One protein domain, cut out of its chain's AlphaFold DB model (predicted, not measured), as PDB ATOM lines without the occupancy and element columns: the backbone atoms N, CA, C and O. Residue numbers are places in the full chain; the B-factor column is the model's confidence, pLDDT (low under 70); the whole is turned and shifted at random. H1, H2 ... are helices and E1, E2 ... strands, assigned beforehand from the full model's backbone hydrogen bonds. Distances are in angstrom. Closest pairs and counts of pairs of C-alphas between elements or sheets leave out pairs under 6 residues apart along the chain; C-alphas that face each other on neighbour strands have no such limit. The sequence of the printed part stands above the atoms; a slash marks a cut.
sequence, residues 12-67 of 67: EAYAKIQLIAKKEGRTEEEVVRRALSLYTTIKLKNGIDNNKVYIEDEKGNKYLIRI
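This is residues 12 to 67 of the 67 residues of the protein "Putative CopG transcriptional repressor" of Clostridium perfringens (UniProt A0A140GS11). A two-strand hairpin, E1 and E2, has the long helix H2 packed on E1 and the shorter H1 packed on E2. The helices meet in a steep corner, where residues 28 to 32 of H2 touch H1. The printed part has 56 residues, in the order H1, H2, E1, E2, with an antiparallel sheet, E1 - E2, and a mixed class of helices and strands. It is compact, with a radius of gyration of the C-alphas of 11.0 A, but elongated, spanning 33 by 20 by 18 A.

Strands E1, residues 52 to 56, and E2, residues 62 to 66, form an antiparallel hairpin at 154 degrees; N 53 and O 65 are within hydrogen-bond range at 2.8 A. The closest C-alphas of H2, residues 28 to 46, and E1 are those of Tyr 39 and Val 53, 5.4 A apart. Those of H1, residues 12 to 24, and E2 are Ala 13 and Ile 65, 5.2 A apart. H1, with residues 17 to 21 alone, touches H2, closest at the C-alphas of Ala 21 and Glu 28, 5.3 A, at a steep tilt of 66 degrees, opposite ways. Every O i to N i+4 pair is within hydrogen-bond range in H1 and H2.

H2 measures 27.0 A, H1 18.5 A, E1 13.2 A and E2 12.9 A. C-alpha 12 begins H1 at (44.045, -4.245, 26.495); C-alpha 66 ends E2 at (41.343, -1.313, 19.208).

The C-alphas farthest apart, of Gly 25 and Gly 47, are 33.1 A apart. The printed part has no cut, and its three links are tight. Residues 38 to 58 and 62 to 67 have pLDDT under 70.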
ATOM      1  N   GLU A  12      43.428  -5.578  26.485       73.25
ATOM      2  CA  GLU A  12      44.045  -4.245  26.495       73.25
ATOM      3  C   GLU A  12      43.012  -3.110  26.346       73.25
ATOM      4  O   GLU A  12      43.127  -2.055  26.978       73.25
ATOM      5  N   ALA A  13      41.984  -3.313  25.518       70.56
ATOM      6  CA  ALA A  13      40.889  -2.361  25.345       70.56
ATOM      7  C   ALA A  13      40.055  -2.255  26.624       70.56
ATOM      8  O   ALA A  13      39.720  -1.151  27.059       70.56
ATOM      9  N   TYR A  14      39.774  -3.398  27.249       79.56
ATOM     10  CA  TYR A  14      39.022  -3.472  28.491       79.56
ATOM     11  C   TYR A  14      39.773  -2.807  29.656       79.56
ATOM     12  O   TYR A  14      39.207  -1.968  30.357       79.56
ATOM     13  N   ALA A  15      41.081  -3.057  29.787       83.06
ATOM     14  CA  ALA A  15      41.927  -2.396  30.780       83.06
ATOM     15  C   ALA A  15      41.945  -0.865  30.616       83.06
ATOM     16  O   ALA A  15      41.879  -0.126  31.602       83.06
ATOM     17  N   LYS A  16      41.982  -0.362  29.373       81.88
ATOM     18  CA  LYS A  16      41.896   1.083  29.091       81.88
ATOM     19  C   LYS A  16      40.536   1.661  29.481       81.88
ATOM     20  O   LYS A  16      40.499   2.733  30.080       81.88
ATOM     21  N   ILE A  17      39.440   0.960  29.189       83.56
ATOM     22  CA  ILE A  17      38.085   1.379  29.579       83.56
ATOM     23  C   ILE A  17      37.971   1.479  31.098       83.56
ATOM     24  O   ILE A  17      37.516   2.507  31.592       83.56
ATOM     25  N   GLN A  18      38.443   0.472  31.838       84.88
ATOM     26  CA  GLN A  18      38.450   0.504  33.302       84.88
ATOM     27  C   GLN A  18      39.277   1.665  33.858       84.88
ATOM     28  O   GLN A  18      38.858   2.333  34.806       84.88
ATOM     29  N   LEU A  19      40.446   1.930  33.266       85.38
ATOM     30  CA  LEU A  19      41.308   3.030  33.691       85.38
ATOM     31  C   LEU A  19      40.606   4.386  33.521       85.38
ATOM     32  O   LEU A  19      40.641   5.210  34.433       85.38
ATOM     33  N   ILE A  20      39.955   4.603  32.375       82.06
ATOM     34  CA  ILE A  20      39.219   5.839  32.070       82.06
ATOM     35  C   ILE A  20      37.988   5.961  32.969       82.06
ATOM     36  O   ILE A  20      37.789   7.001  33.586       82.06
ATOM     37  N   ALA A  21      37.213   4.884  33.117       86.19
ATOM     38  CA  ALA A  21      36.045   4.830  33.993       86.19
ATOM     39  C   ALA A  21      36.411   5.247  35.426       86.19
ATOM     40  O   ALA A  21      35.801   6.147  36.000       86.19
ATOM     41  N   LYS A  22      37.498   4.685  35.971       87.31
ATOM     42  CA  LYS A  22      38.001   5.035  37.303       87.31
ATOM     43  C   LYS A  22      38.504   6.478  37.397       87.31
ATOM     44  O   LYS A  22      38.344   7.107  38.438       87.31
ATOM     45  N   LYS A  23      39.132   6.995  36.340       84.88
ATOM     46  CA  LYS A  23      39.727   8.339  36.314       84.88
ATOM     47  C   LYS A  23      38.681   9.449  36.195       84.88
ATOM     48  O   LYS A  23      38.835  10.478  36.844       84.88
ATOM     49  N   GLU A  24      37.627   9.214  35.420       82.88
ATOM     50  CA  GLU A  24      36.507  10.146  35.242       82.88
ATOM     51  C   GLU A  24      35.380   9.935  36.263       82.88
ATOM     52  O   GLU A  24      34.406  10.682  36.268       82.88
ATOM     53  N   GLY A  25      35.472   8.907  37.117       85.94
ATOM     54  CA  GLY A  25      34.389   8.541  38.034       85.94
ATOM     55  C   GLY A  25      33.115   8.102  37.302       85.94
ATOM     56  O   GLY A  25      32.011   8.314  37.797       85.94
ATOM     57  N   ARG A  26      33.265   7.519  36.108       85.38
ATOM     58  CA  ARG A  26      32.178   7.032  35.248       85.38
ATOM     59  C   ARG A  26      32.113   5.509  35.272       85.38
ATOM     60  O   ARG A  26      33.051   4.838  35.694       85.38
ATOM     61  N   THR A  27      31.007   4.947  34.797       86.44
ATOM     62  CA  THR A  27      30.884   3.495  34.616       86.44
ATOM     63  C   THR A  27      31.561   3.051  33.320       86.44
ATOM     64  O   THR A  27      31.644   3.804  32.348       86.44
ATOM     65  N   GLU A  28      32.032   1.803  33.278       81.94
ATOM     66  CA  GLU A  28      32.628   1.210  32.072       81.94
ATOM     67  C   GLU A  28      31.664   1.273  30.877       81.94
ATOM     68  O   GLU A  28      32.078   1.541  29.752       81.94
ATOM     69  N   GLU A  29      30.363   1.098  31.126       81.06
ATOM     70  CA  GLU A  29      29.319   1.122  30.100       81.06
ATOM     71  C   GLU A  29      29.174   2.504  29.431       81.06
ATOM     72  O   GLU A  29      29.053   2.593  28.208       81.06
ATOM     73  N   GLU A  30      29.255   3.588  30.209       82.38
ATOM     74  CA  GLU A  30      29.254   4.972  29.706       82.38
ATOM     75  C   GLU A  30      30.482   5.249  28.830       82.38
ATOM     76  O   GLU A  30      30.373   5.802  27.731       82.38
ATOM     77  N   VAL A  31      31.659   4.806  29.283       83.50
ATOM     78  CA  VAL A  31      32.916   4.952  28.537       83.50
ATOM     79  C   VAL A  31      32.853   4.179  27.217       83.50
ATOM     80  O   VAL A  31      33.218   4.714  26.168       83.50
ATOM     81  N   VAL A  32      32.319   2.954  27.236       80.44
ATOM     82  CA  VAL A  32      32.121   2.123  26.037       80.44
ATOM     83  C   VAL A  32      31.133   2.763  25.066       80.44
ATOM     84  O   VAL A  32      31.421   2.833  23.871       80.44
ATOM     85  N   ARG A  33      29.993   3.285  25.540       80.38
ATOM     86  CA  ARG A  33      29.028   3.994  24.678       80.38
ATOM     87  C   ARG A  33      29.648   5.214  24.014       80.38
ATOM     88  O   ARG A  33      29.440   5.436  22.821       80.38
ATOM     89  N   ARG A  34      30.432   5.989  24.762       79.94
ATOM     90  CA  ARG A  34      31.114   7.175  24.236       79.94
ATOM     91  C   ARG A  34      32.154   6.795  23.182       79.94
ATOM     92  O   ARG A  34      32.195   7.412  22.119       79.94
ATOM     93  N   ALA A  35      32.914   5.728  23.424       76.12
ATOM     94  CA  ALA A  35      33.844   5.155  22.455       76.12
ATOM     95  C   ALA A  35      33.123   4.704  21.169       76.12
ATOM     96  O   ALA A  35      33.495   5.100  20.066       76.12
ATOM     97  N   LEU A  36      32.041   3.934  21.298       73.31
ATOM     98  CA  LEU A  36      31.240   3.462  20.164       73.31
ATOM     99  C   LEU A  36      30.630   4.615  19.355       73.31
ATOM    100  O   LEU A  36      30.594   4.554  18.126       73.31
ATOM    101  N   SER A  37      30.185   5.681  20.023       73.44
ATOM    102  CA  SER A  37      29.638   6.873  19.365       73.44
ATOM    103  C   SER A  37      30.699   7.609  18.537       73.44
ATOM    104  O   SER A  37      30.465   7.964  17.375       73.44
ATOM    105  N   LEU A  38      31.913   7.753  19.084       68.25
ATOM    106  CA  LEU A  38      33.058   8.316  18.363       68.25
ATOM    107  C   LEU A  38      33.450   7.440  17.168       68.25
ATOM    108  O   LEU A  38      33.621   7.955  16.065       68.25
ATOM    109  N   TYR A  39      33.515   6.120  17.351       64.50
ATOM    110  CA  TYR A  39      33.796   5.178  16.267       64.50
ATOM    111  C   TYR A  39      32.774   5.273  15.134       64.50
ATOM    112  O   TYR A  39      33.146   5.378  13.969       64.50
ATOM    113  N   THR A  40      31.486   5.294  15.475       62.84
ATOM    114  CA  THR A  40      30.389   5.372  14.503       62.84
ATOM    115  C   THR A  40      30.453   6.677  13.712       62.84
ATOM    116  O   THR A  40      30.331   6.665  12.488       62.84
ATOM    117  N   THR A  41      30.749   7.791  14.385       60.59
ATOM    118  CA  THR A  41      30.925   9.102  13.745       60.59
ATOM    119  C   THR A  41      32.145   9.123  12.817       60.59
ATOM    120  O   THR A  41      32.074   9.665  11.716       60.59
ATOM    121  N   ILE A  42      33.260   8.500  13.214       57.19
ATOM    122  CA  ILE A  42      34.477   8.401  12.391       57.19
ATOM    123  C   ILE A  42      34.244   7.494  11.171       57.19
ATOM    124  O   ILE A  42      34.644   7.853  10.059       57.19
ATOM    125  N   LYS A  43      33.563   6.356  11.361       52.75
ATOM    126  CA  LYS A  43      33.271   5.370  10.313       52.75
ATOM    127  C   LYS A  43      32.328   5.938   9.253       52.75
ATOM    128  O   LYS A  43      32.614   5.820   8.063       52.75
ATOM    129  N   LEU A  44      31.269   6.635   9.679       54.44
ATOM    130  CA  LEU A  44      30.322   7.314   8.785       54.44
ATOM    131  C   LEU A  44      30.969   8.452   7.990       54.44
ATOM    132  O   LEU A  44      30.581   8.697   6.853       54.44
ATOM    133  N   LYS A  45      31.952   9.151   8.571       51.84
ATOM    134  CA  LYS A  45      32.525  10.359   7.964       51.84
ATOM    135  C   LYS A  45      33.682  10.090   7.000       51.84
ATOM    136  O   LYS A  45      33.987  10.961   6.197       51.84
ATOM    137  N   ASN A  46      34.322   8.920   7.063       49.25
ATOM    138  CA  ASN A  46      35.493   8.644   6.223       49.25
ATOM    139  C   ASN A  46      35.488   7.284   5.501       49.25
ATOM    140  O   ASN A  46      36.428   7.017   4.760       49.25
ATOM    141  N   GLY A  47      34.501   6.399   5.703       49.41
ATOM    142  CA  GLY A  47      34.552   5.049   5.112       49.41
ATOM    143  C   GLY A  47      35.786   4.251   5.561       49.41
ATOM    144  O   GLY A  47      36.273   3.377   4.850       49.41
ATOM    145  N   ILE A  48      36.339   4.600   6.726       50.91
ATOM    146  CA  ILE A  48      37.591   4.047   7.231       50.91
ATOM    147  C   ILE A  48      37.267   2.780   8.023       50.91
ATOM    148  O   ILE A  48      36.776   2.837   9.151       50.91
ATOM    149  N   ASP A  49      37.614   1.635   7.444       53.38
ATOM    150  CA  ASP A  49      37.569   0.307   8.064       53.38
ATOM    151  C   ASP A  49      38.735   0.099   9.055       53.38
ATOM    152  O   ASP A  49      39.457  -0.892   9.036       53.38
ATOM    153  N   ASN A  50      39.000   1.084   9.916       53.06
ATOM    154  CA  ASN A  50      40.007   0.933  10.962       53.06
ATOM    155  C   ASN A  50      39.297   0.708  12.280       53.06
ATOM    156  O   ASN A  50      38.709   1.643  12.805       53.06
ATOM    157  N   ASN A  51      39.411  -0.510  12.812       62.31
ATOM    158  CA  ASN A  51      38.991  -0.990  14.137       62.31
ATOM    159  C   ASN A  51      39.663  -0.231  15.310       62.31
ATOM    160  O   ASN A  51      40.190  -0.817  16.248       62.31
ATOM    161  N   LYS A  52      39.750   1.096  15.232       61.84
ATOM    162  CA  LYS A  52      40.504   1.978  16.118       61.84
ATOM    163  C   LYS A  52      39.603   3.133  16.541       61.84
ATOM    164  O   LYS A  52      39.156   3.916  15.709       61.84
ATOM    165  N   VAL A  53      39.363   3.240  17.839       65.88
ATOM    166  CA  VAL A  53      38.592   4.297  18.492       65.88
ATOM    167  C   VAL A  53      39.529   5.104  19.372       65.88
ATOM    168  O   VAL A  53      40.313   4.526  20.116       65.88
ATOM    169  N   TYR A  54      39.437   6.427  19.333       65.75
ATOM    170  CA  TYR A  54      40.137   7.283  20.288       65.75
ATOM    171  C   TYR A  54      39.134   7.781  21.322       65.75
ATOM    172  O   TYR A  54      38.123   8.365  20.946       65.75
ATOM    173  N   ILE A  55      39.406   7.550  22.605       65.06
ATOM    174  CA  ILE A  55      38.663   8.161  23.710       65.06
ATOM    175  C   ILE A  55      39.542   9.250  24.311       65.06
ATOM    176  O   ILE A  55      40.702   8.993  24.624       65.06
ATOM    177  N   GLU A  56      39.008  10.455  24.457       64.94
ATOM    178  CA  GLU A  56      39.675  11.552  25.154       64.94
ATOM    179  C   GLU A  56      39.015  11.754  26.523       64.94
ATOM    180  O   GLU A  56      37.792  11.867  26.609       64.94
ATOM    181  N   ASP A  57      39.825  11.739  27.577       66.38
ATOM    182  CA  ASP A  57      39.426  12.027  28.964       66.38
ATOM    183  C   ASP A  57      39.391  13.542  29.221       66.38
ATOM    184  O   ASP A  57      40.069  14.299  28.526       66.38
ATOM    185  N   GLU A  58      38.676  13.989  30.257       55.09
ATOM    186  CA  GLU A  58      38.551  15.405  30.661       55.09
ATOM    187  C   GLU A  58      39.883  16.153  30.852       55.09
ATOM    188  O   GLU A  58      39.931  17.378  30.749       55.09
ATOM    189  N   LYS A  59      40.992  15.438  31.072       70.81
ATOM    190  CA  LYS A  59      42.346  16.017  31.125       70.81
ATOM    191  C   LYS A  59      43.056  16.081  29.759       70.81
ATOM    192  O   LYS A  59      44.270  16.261  29.727       70.81
ATOM    193  N   GLY A  60      42.355  15.853  28.647       70.00
ATOM    194  CA  GLY A  60      42.906  15.850  27.284       70.00
ATOM    195  C   GLY A  60      43.763  14.624  26.943       70.00
ATOM    196  O   GLY A  60      44.532  14.640  25.982       70.00
ATOM    197  N   ASN A  61      43.675  13.553  27.739       71.44
ATOM    198  CA  ASN A  61      44.457  12.338  27.498       71.44
ATOM    199  C   ASN A  61      43.746  11.462  26.468       71.44
ATOM    200  O   ASN A  61      42.604  11.066  26.694       71.44
ATOM    201  N   LYS A  62      44.434  11.134  25.370       69.44
ATOM    202  CA  LYS A  62      43.895  10.325  24.270       69.44
ATOM    203  C   LYS A  62      44.268   8.856  24.440       69.44
ATOM    204  O   LYS A  62      45.445   8.505  24.460       69.44
ATOM    205  N   TYR A  63      43.265   7.991  24.488       69.25
ATOM    206  CA  TYR A  63      43.402   6.547  24.608       69.25
ATOM    207  C   TYR A  63      42.938   5.879  23.321       69.25
ATOM    208  O   TYR A  63      41.772   5.972  22.942       69.25
ATOM    209  N   LEU A  64      43.858   5.192  22.646       68.00
ATOM    210  CA  LEU A  64      43.531   4.365  21.491       68.00
ATOM    211  C   LEU A  64      42.999   3.010  21.967       68.00
ATOM    212  O   LEU A  64      43.730   2.220  22.572       68.00
ATOM    213  N   ILE A  65      41.742   2.740  21.644       66.50
ATOM    214  CA  ILE A  65      41.086   1.451  21.802       66.50
ATOM    215  C   ILE A  65      41.015   0.773  20.446       66.50
ATOM    216  O   ILE A  65      40.536   1.352  19.473       66.50
ATOM    217  N   ARG A  66      41.493  -0.466  20.383       62.72
ATOM    218  CA  ARG A  66      41.343  -1.313  19.208       62.72
ATOM    219  C   ARG A  66      40.168  -2.254  19.474       62.72
ATOM    220  O   ARG A  66      40.250  -3.059  20.401       62.72
ATOM    221  N   ILE A  67      39.072  -2.044  18.753       58.66
ATOM    222  CA  ILE A  67      37.911  -2.950  18.745       58.66
ATOM    223  C   ILE A  67      38.115  -4.050  17.711       58.66
ATOM    224  O   ILE A  67      39.160  -4.004  17.019       58.66
TER     225      ILE A  67